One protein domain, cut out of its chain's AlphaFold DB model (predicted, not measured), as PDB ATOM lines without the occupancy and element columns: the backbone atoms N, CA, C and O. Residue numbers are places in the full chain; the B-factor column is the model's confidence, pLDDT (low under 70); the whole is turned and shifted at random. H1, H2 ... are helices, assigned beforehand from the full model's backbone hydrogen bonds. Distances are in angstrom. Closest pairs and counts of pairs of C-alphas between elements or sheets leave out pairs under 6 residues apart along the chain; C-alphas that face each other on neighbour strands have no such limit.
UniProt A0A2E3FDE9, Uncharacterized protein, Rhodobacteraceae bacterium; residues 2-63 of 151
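This is residues 2 to 63 of the 151 residues of an uncharacterized protein of Rhodobacteraceae bacterium (UniProt A0A2E3FDE9). One long helix, H3, is crossed on one side by two short helices, H1 and H2, which also pack on each other. The far end of H3 sticks out beyond them, with residues 55 to 63 standing free. The 62 printed residues hold three named helices, in the order H1, H2, H3, and no named strand: all helix. The whole is elongated, 42 by 24 by 17 A, and only just compact, close to loose, with a radius of gyration of the C-alphas of 12.3 A.

H3, residues 37 to 61, measures 36.3 A from C-alpha 37 at (196.378, 176.365, 134.789) to C-alpha 61 at (160.698, 172.719, 140.474). H1, residues 2 to 12, measures 15.7 A and begins at C-alpha 2 (181.145, 162.088, 135.344). H2, residues 20 to 26, measures 9.9 A.

H3 touches H2 with residues 39 to 47 alone, about perpendicular at 82 degrees; their closest C-alphas, of Gln 21 and Ser 43, are 5.3 A apart. H3 touches H1 with residues 46 to 50 alone, about perpendicular at 89 degrees; the closest C-alphas, of Ala 10 and Thr 50, are 6.4 A apart. H1 and H2 touch at a steep tilt of 65 degrees, opposite ways, closest at the C-alphas of Leu 12 and Ala 23, 5.3 A. In H1, H2 and H3 every O i to N i+4 pair is within hydrogen-bond range.

The C-alphas farthest apart, of Glu 34 and Gly 63, are 42.0 A apart. The printed part has no cut, and both links are short. Residues 2 to 3, 16 and 60 to 63 have pLDDT under 70.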
ATOM      1  N   ALA A   2     181.192 160.606 135.367       57.75
ATOM      2  CA  ALA A   2     181.145 162.088 135.344       57.75
ATOM      3  C   ALA A   2     180.012 162.760 136.164       57.75
ATOM      4  O   ALA A   2     180.134 163.924 136.530       57.75
ATOM      5  N   ARG A   3     178.912 162.046 136.446       63.81
ATOM      6  CA  ARG A   3     177.792 162.559 137.255       63.81
ATOM      7  C   ARG A   3     178.081 162.597 138.757       63.81
ATOM      8  O   ARG A   3     177.600 163.514 139.408       63.81
ATOM      9  N   GLU A   4     178.840 161.637 139.278       72.88
ATOM     10  CA  GLU A   4     179.151 161.541 140.713       72.88
ATOM     11  C   GLU A   4     180.190 162.595 141.106       72.88
ATOM     12  O   GLU A   4     179.990 163.318 142.080       72.88
ATOM     13  N   ASP A   5     181.222 162.777 140.277       71.81
ATOM     14  CA  ASP A   5     182.227 163.835 140.433       71.81
ATOM     15  C   ASP A   5     181.581 165.233 140.453       71.81
ATOM     16  O   ASP A   5     181.886 166.062 141.308       71.81
ATOM     17  N   ASP A   6     180.649 165.496 139.528       73.50
ATOM     18  CA  ASP A   6     179.958 166.787 139.433       73.50
ATOM     19  C   ASP A   6     179.023 167.035 140.638       73.50
ATOM     20  O   ASP A   6     178.830 168.184 141.046       73.50
ATOM     21  N   GLU A   7     178.452 165.981 141.232       78.38
ATOM     22  CA  GLU A   7     177.616 166.072 142.437       78.38
ATOM     23  C   GLU A   7     178.451 166.286 143.703       78.38
ATOM     24  O   GLU A   7     178.090 167.115 144.542       78.38
ATOM     25  N   MET A   8     179.596 165.615 143.817       81.69
ATOM     26  CA  MET A   8     180.554 165.821 144.903       81.69
ATOM     27  C   MET A   8     181.142 167.235 144.859       81.69
ATOM     28  O   MET A   8     181.127 167.947 145.863       81.69
ATOM     29  N   PHE A   9     181.537 167.695 143.670       83.75
ATOM     30  CA  PHE A   9     181.954 169.075 143.436       83.75
ATOM     31  C   PHE A   9     180.863 170.076 143.839       83.75
ATOM     32  O   PHE A   9     181.132 171.053 144.535       83.75
ATOM     33  N   ALA A  10     179.605 169.827 143.456       81.44
ATOM     34  CA  ALA A  10     178.488 170.701 143.805       81.44
ATOM     35  C   ALA A  10     178.238 170.803 145.319       81.44
ATOM     36  O   ALA A  10     177.755 171.847 145.766       81.44
ATOM     37  N   ARG A  11     178.533 169.743 146.085       82.62
ATOM     38  CA  ARG A  11     178.461 169.738 147.555       82.62
ATOM     39  C   ARG A  11     179.608 170.537 148.168       82.62
ATOM     40  O   ARG A  11     179.351 171.382 149.013       82.62
ATOM     41  N   LEU A  12     180.836 170.332 147.694       82.12
ATOM     42  CA  LEU A  12     182.026 171.030 148.197       82.12
ATOM     43  C   LEU A  12     181.987 172.536 147.914       82.12
ATOM     44  O   LEU A  12     182.349 173.335 148.766       82.12
ATOM     45  N   VAL A  13     181.451 172.940 146.761       81.88
ATOM     46  CA  VAL A  13     181.214 174.355 146.423       81.88
ATOM     47  C   VAL A  13     180.171 175.025 147.328       81.88
ATOM     48  O   VAL A  13     180.129 176.249 147.408       81.88
ATOM     49  N   ALA A  14     179.293 174.255 147.975       76.50
ATOM     50  CA  ALA A  14     178.311 174.800 148.911       76.50
ATOM     51  C   ALA A  14     178.893 175.052 150.315       76.50
ATOM     52  O   ALA A  14     178.217 175.668 151.133       76.50
ATOM     53  N   VAL A  15     180.117 174.587 150.594       78.75
ATOM     54  CA  VAL A  15     180.831 174.841 151.850       78.75
ATOM     55  C   VAL A  15     181.487 176.222 151.776       78.75
ATOM     56  O   VAL A  15     182.224 176.513 150.833       78.75
ATOM     57  N   GLU A  16     181.226 177.083 152.762       66.19
ATOM     58  CA  GLU A  16     181.854 178.408 152.825       66.19
ATOM     59  C   GLU A  16     183.380 178.290 152.966       66.19
ATOM     60  O   GLU A  16     183.892 177.521 153.777       66.19
ATOM     61  N   GLY A  17     184.116 179.063 152.161       70.25
ATOM     62  CA  GLY A  17     185.578 179.161 152.237       70.25
ATOM     63  C   GLY A  17     186.371 178.273 151.269       70.25
ATOM     64  O   GLY A  17     187.582 178.457 151.163       70.25
ATOM     65  N   LEU A  18     185.732 177.369 150.513       79.38
ATOM     66  CA  LEU A  18     186.421 176.578 149.484       79.38
ATOM     67  C   LEU A  18     186.445 177.285 148.121       79.38
ATOM     68  O   LEU A  18     185.412 177.680 147.577       79.38
ATOM     69  N   SER A  19     187.632 177.392 147.518       82.88
ATOM     70  CA  SER A  19     187.760 177.879 146.142       82.88
ATOM     71  C   SER A  19     187.233 176.837 145.143       82.88
ATOM     72  O   SER A  19     187.314 175.631 145.381       82.88
ATOM     73  N   TYR A  20     186.748 177.270 143.972       83.31
ATOM     74  CA  TYR A  20     186.307 176.336 142.921       83.31
ATOM     75  C   TYR A  20     187.406 175.368 142.483       83.31
ATOM     76  O   TYR A  20     187.116 174.242 142.086       83.31
ATOM     77  N   GLN A  21     188.663 175.801 142.533       83.44
ATOM     78  CA  GLN A  21     189.784 174.953 142.166       83.44
ATOM     79  C   GLN A  21     190.014 173.862 143.216       83.44
ATOM     80  O   GLN A  21     190.202 172.707 142.842       83.44
ATOM     81  N   ASP A  22     189.920 174.197 144.503       83.00
ATOM     82  CA  ASP A  22     190.078 173.234 145.599       83.00
ATOM     83  C   ASP A  22     188.920 172.240 145.654       83.00
ATOM     84  O   ASP A  22     189.154 171.033 145.698       83.00
ATOM     85  N   ALA A  23     187.685 172.724 145.507       84.31
ATOM     86  CA  ALA A  23     186.496 171.878 145.480       84.31
ATOM     87  C   ALA A  23     186.537 170.887 144.307       84.31
ATOM     88  O   ALA A  23     186.086 169.750 144.417       84.31
ATOM     89  N   TRP A  24     187.090 171.308 143.164       85.25
ATOM     90  CA  TRP A  24     187.224 170.450 141.990       85.25
ATOM     91  C   TRP A  24     188.320 169.401 142.170       85.25
ATOM     92  O   TRP A  24     188.102 168.242 141.828       85.25
ATOM     93  N   ILE A  25     189.466 169.782 142.736       84.88
ATOM     94  CA  ILE A  25     190.569 168.865 143.048       84.88
ATOM     95  C   ILE A  25     190.107 167.788 144.042       84.88
ATOM     96  O   ILE A  25     190.429 166.619 143.859       84.88
ATOM     97  N   GLU A  26     189.329 168.169 145.055       84.19
ATOM     98  CA  GLU A  26     188.805 167.256 146.080       84.19
ATOM     99  C   GLU A  26     187.651 166.376 145.587       84.19
ATOM    100  O   GLU A  26     187.457 165.278 146.094       84.19
ATOM    101  N   SER A  27     186.918 166.808 144.557       82.12
ATOM    102  CA  SER A  27     185.827 166.021 143.965       82.12
ATOM    103  C   SER A  27     186.270 164.855 143.070       82.12
ATOM    104  O   SER A  27     185.418 164.119 142.574       82.12
ATOM    105  N   ARG A  28     187.574 164.705 142.790       82.12
ATOM    106  CA  ARG A  28     188.078 163.697 141.848       82.12
ATOM    107  C   ARG A  28     188.507 162.420 142.570       82.12
ATOM    108  O   ARG A  28     189.345 162.497 143.465       82.12
ATOM    109  N   PRO A  29     188.020 161.241 142.148       73.31
ATOM    110  CA  PRO A  29     188.561 159.982 142.636       73.31
ATOM    111  C   PRO A  29     189.963 159.751 142.045       73.31
ATOM    112  O   PRO A  29     190.155 159.857 140.833       73.31
ATOM    113  N   GLY A  30     190.940 159.418 142.892       74.38
ATOM    114  CA  GLY A  30     192.312 159.096 142.476       74.38
ATOM    115  C   GLY A  30     193.371 160.087 142.983       74.38
ATOM    116  O   GLY A  30     193.125 160.807 143.950       74.38
ATOM    117  N   PRO A  31     194.582 160.100 142.388       77.25
ATOM    118  CA  PRO A  31     195.666 160.964 142.842       77.25
ATOM    119  C   PRO A  31     195.277 162.436 142.694       77.25
ATOM    120  O   PRO A  31     194.765 162.854 141.654       77.25
ATOM    121  N   ARG A  32     195.523 163.213 143.755       77.88
ATOM    122  CA  ARG A  32     195.110 164.616 143.855       77.88
ATOM    123  C   ARG A  32     195.706 165.420 142.687       77.88
ATOM    124  O   ARG A  32     196.931 165.521 142.613       77.88
ATOM    125  N   PRO A  33     194.882 165.996 141.790       78.00
ATOM    126  CA  PRO A  33     195.392 166.778 140.671       78.00
ATOM    127  C   PRO A  33     196.216 167.972 141.155       78.00
ATOM    128  O   PRO A  33     195.813 168.677 142.084       78.00
ATOM    129  N   GLU A  34     197.346 168.237 140.500       81.31
ATOM    130  CA  GLU A  34     198.170 169.400 140.817       81.31
ATOM    131  C   GLU A  34     197.454 170.715 140.485       81.31
ATOM    132  O   GLU A  34     196.685 170.830 139.518       81.31
ATOM    133  N   ARG A  35     197.756 171.751 141.273       82.25
ATOM    134  CA  ARG A  35     197.272 173.113 141.040       82.25
ATOM    135  C   ARG A  35     197.958 173.706 139.809       82.25
ATOM    136  O   ARG A  35     198.947 174.418 139.908       82.25
ATOM    137  N   SER A  36     197.394 173.422 138.641       82.00
ATOM    138  CA  SER A  36     197.880 173.892 137.342       82.00
ATOM    139  C   SER A  36     196.872 174.824 136.651       82.00
ATOM    140  O   SER A  36     195.674 174.810 136.972       82.00
ATOM    141  N   PRO A  37     197.298 175.609 135.639       84.94
ATOM    142  CA  PRO A  37     196.378 176.365 134.789       84.94
ATOM    143  C   PRO A  37     195.289 175.488 134.154       84.94
ATOM    144  O   PRO A  37     194.146 175.928 134.021       84.94
ATOM    145  N   ALA A  38     195.609 174.231 133.826       82.38
ATOM    146  CA  ALA A  38     194.645 173.263 133.315       82.38
ATOM    147  C   ALA A  38     193.569 172.911 134.359       82.38
ATOM    148  O   ALA A  38     192.381 172.929 134.035       82.38
ATOM    149  N   ALA A  39     193.951 172.688 135.623       80.88
ATOM    150  CA  ALA A  39     193.006 172.443 136.719       80.88
ATOM    151  C   ALA A  39     192.071 173.644 136.959       80.88
ATOM    152  O   ALA A  39     190.872 173.479 137.199       80.88
ATOM    153  N   ARG A  40     192.579 174.874 136.810       82.31
ATOM    154  CA  ARG A  40     191.763 176.099 136.884       82.31
ATOM    155  C   ARG A  40     190.714 176.182 135.763       82.31
ATOM    156  O   ARG A  40     189.569 176.557 135.999       82.31
ATOM    157  N   VAL A  41     191.073 175.799 134.538       85.50
ATOM    158  CA  VAL A  41     190.117 175.758 133.417       85.50
ATOM    159  C   VAL A  41     189.065 174.665 133.632       85.50
ATOM    160  O   VAL A  41     187.880 174.886 133.376       85.50
ATOM    161  N   GLN A  42     189.470 173.493 134.123       84.38
ATOM    162  CA  GLN A  42     188.550 172.377 134.352       84.38
ATOM    163  C   GLN A  42     187.578 172.644 135.510       84.38
ATOM    164  O   GLN A  42     186.382 172.401 135.349       84.38
ATOM    165  N   SER A  43     188.048 173.227 136.614       84.62
ATOM    166  CA  SER A  43     187.194 173.687 137.722       84.62
ATOM    167  C   SER A  43     186.195 174.763 137.288       84.62
ATOM    168  O   SER A  43     185.013 174.667 137.611       84.62
ATOM    169  N   SER A  44     186.614 175.733 136.468       86.12
ATOM    170  CA  SER A  44     185.707 176.738 135.892       86.12
ATOM    171  C   SER A  44     184.618 176.104 135.013       86.12
ATOM    172  O   SER A  44     183.432 176.435 135.124       86.12
ATOM    173  N   ARG A  45     184.985 175.126 134.174       86.44
ATOM    174  CA  ARG A  45     184.020 174.368 133.360       86.44
ATOM    175  C   ARG A  45     183.052 173.564 134.229       86.44
ATOM    176  O   ARG A  45     181.857 173.563 133.938       86.44
ATOM    177  N   ALA A  46     183.539 172.924 135.293       83.62
ATOM    178  CA  ALA A  46     182.702 172.199 136.247       83.62
ATOM    179  C   ALA A  46     181.708 173.141 136.948       83.62
ATOM    180  O   ALA A  46     180.510 172.869 136.933       83.62
ATOM    181  N   ALA A  47     182.160 174.306 137.428       85.12
ATOM    182  CA  ALA A  47     181.302 175.341 138.015       85.12
ATOM    183  C   ALA A  47     180.177 175.770 137.065       85.12
ATOM    184  O   ALA A  47     179.008 175.800 137.459       85.12
ATOM    185  N   LYS A  48     180.497 176.011 135.787       86.88
ATOM    186  CA  LYS A  48     179.495 176.368 134.771       86.88
ATOM    187  C   LYS A  48     178.460 175.258 134.555       86.88
ATOM    188  O   LYS A  48     177.267 175.551 134.481       86.88
ATOM    189  N   ARG A  49     178.884 173.988 134.479       83.50
ATOM    190  CA  ARG A  49     177.961 172.842 134.349       83.50
ATOM    191  C   ARG A  49     177.042 172.722 135.560       83.50
ATOM    192  O   ARG A  49     175.831 172.571 135.393       83.50
ATOM    193  N   THR A  50     177.593 172.855 136.763       82.44
ATOM    194  CA  THR A  50     176.831 172.776 138.012       82.44
ATOM    195  C   THR A  50     175.817 173.911 138.129       82.44
ATOM    196  O   THR A  50     174.657 173.658 138.450       82.44
ATOM    197  N   ALA A  51     176.201 175.146 137.792       82.81
ATOM    198  CA  ALA A  51     175.289 176.289 137.762       82.81
ATOM    199  C   ALA A  51     174.159 176.096 136.735       82.81
ATOM    200  O   ALA A  51     172.982 176.277 137.059       82.81
ATOM    201  N   SER A  52     174.493 175.631 135.525       81.38
ATOM    202  CA  SER A  52     173.503 175.314 134.490       81.38
ATOM    203  C   SER A  52     172.510 174.250 134.972       81.38
ATOM    204  O   SER A  52     171.301 174.425 134.813       81.38
ATOM    205  N   ARG A  53     172.986 173.181 135.622       77.81
ATOM    206  CA  ARG A  53     172.129 172.114 136.166       77.81
ATOM    207  C   ARG A  53     171.241 172.609 137.307       77.81
ATOM    208  O   ARG A  53     170.059 172.279 137.321       77.81
ATOM    209  N   ARG A  54     171.765 173.432 138.224       77.56
ATOM    210  CA  ARG A  54     170.964 174.050 139.297       77.56
ATOM    211  C   ARG A  54     169.838 174.909 138.722       77.56
ATOM    212  O   ARG A  54     168.702 174.778 139.162       77.56
ATOM    213  N   SER A  55     170.124 175.712 137.696       79.81
ATOM    214  CA  SER A  55     169.104 176.538 137.036       79.81
ATOM    215  C   SER A  55     168.035 175.703 136.316       79.81
ATOM    216  O   SER A  55     166.850 176.010 136.403       79.81
ATOM    217  N   PHE A  56     168.430 174.603 135.666       77.25
ATOM    218  CA  PHE A  56     167.506 173.662 135.032       77.25
ATOM    219  C   PHE A  56     166.592 172.974 136.056       77.25
ATOM    220  O   PHE A  56     165.378 172.934 135.871       77.25
ATOM    221  N   LEU A  57     167.152 172.487 137.169       72.25
ATOM    222  CA  LEU A  57     166.376 171.863 138.243       72.25
ATOM    223  C   LEU A  57     165.446 172.862 138.942       72.25
ATOM    224  O   LEU A  57     164.321 172.509 139.275       72.25
ATOM    225  N   ALA A  58     165.879 174.111 139.131       73.50
ATOM    226  CA  ALA A  58     165.028 175.169 139.672       73.50
ATOM    227  C   ALA A  58     163.837 175.468 138.745       73.50
ATOM    228  O   ALA A  58     162.711 175.591 139.219       73.50
ATOM    229  N   LYS A  59     164.061 175.496 137.424       74.12
ATOM    230  CA  LYS A  59     162.986 175.639 136.428       74.12
ATOM    231  C   LYS A  59     162.014 174.456 136.436       74.12
ATOM    232  O   LYS A  59     160.817 174.681 136.324       74.12
ATOM    233  N   GLN A  60     162.493 173.222 136.618       64.56
ATOM    234  CA  GLN A  60     161.601 172.067 136.784       64.56
ATOM    235  C   GLN A  60     160.790 172.133 138.082       64.56
ATOM    236  O   GLN A  60     159.595 171.863 138.062       64.56
ATOM    237  N   LYS A  61     161.408 172.537 139.199       60.62
ATOM    238  CA  LYS A  61     160.698 172.719 140.474       60.62
ATOM    239  C   LYS A  61     159.633 173.815 140.400       60.62
ATOM    240  O   LYS A  61     158.588 173.656 141.007       60.62
ATOM    241  N   GLY A  62     159.866 174.875 139.625       58.97
ATOM    242  CA  GLY A  62     158.880 175.940 139.401       58.97
ATOM    243  C   GLY A  62     157.629 175.506 138.623       58.97
ATOM    244  O   GLY A  62     156.636 176.224 138.654       58.97
ATOM    245  N   GLY A  63     157.664 174.354 137.942       55.50
ATOM    246  CA  GLY A  63     156.512 173.754 137.253       55.50
ATOM    247  C   GLY A  63     155.977 172.477 137.908       55.50
ATOM    248  O   GLY A  63     154.996 171.915 137.428       55.50
TER     249      GLY A  63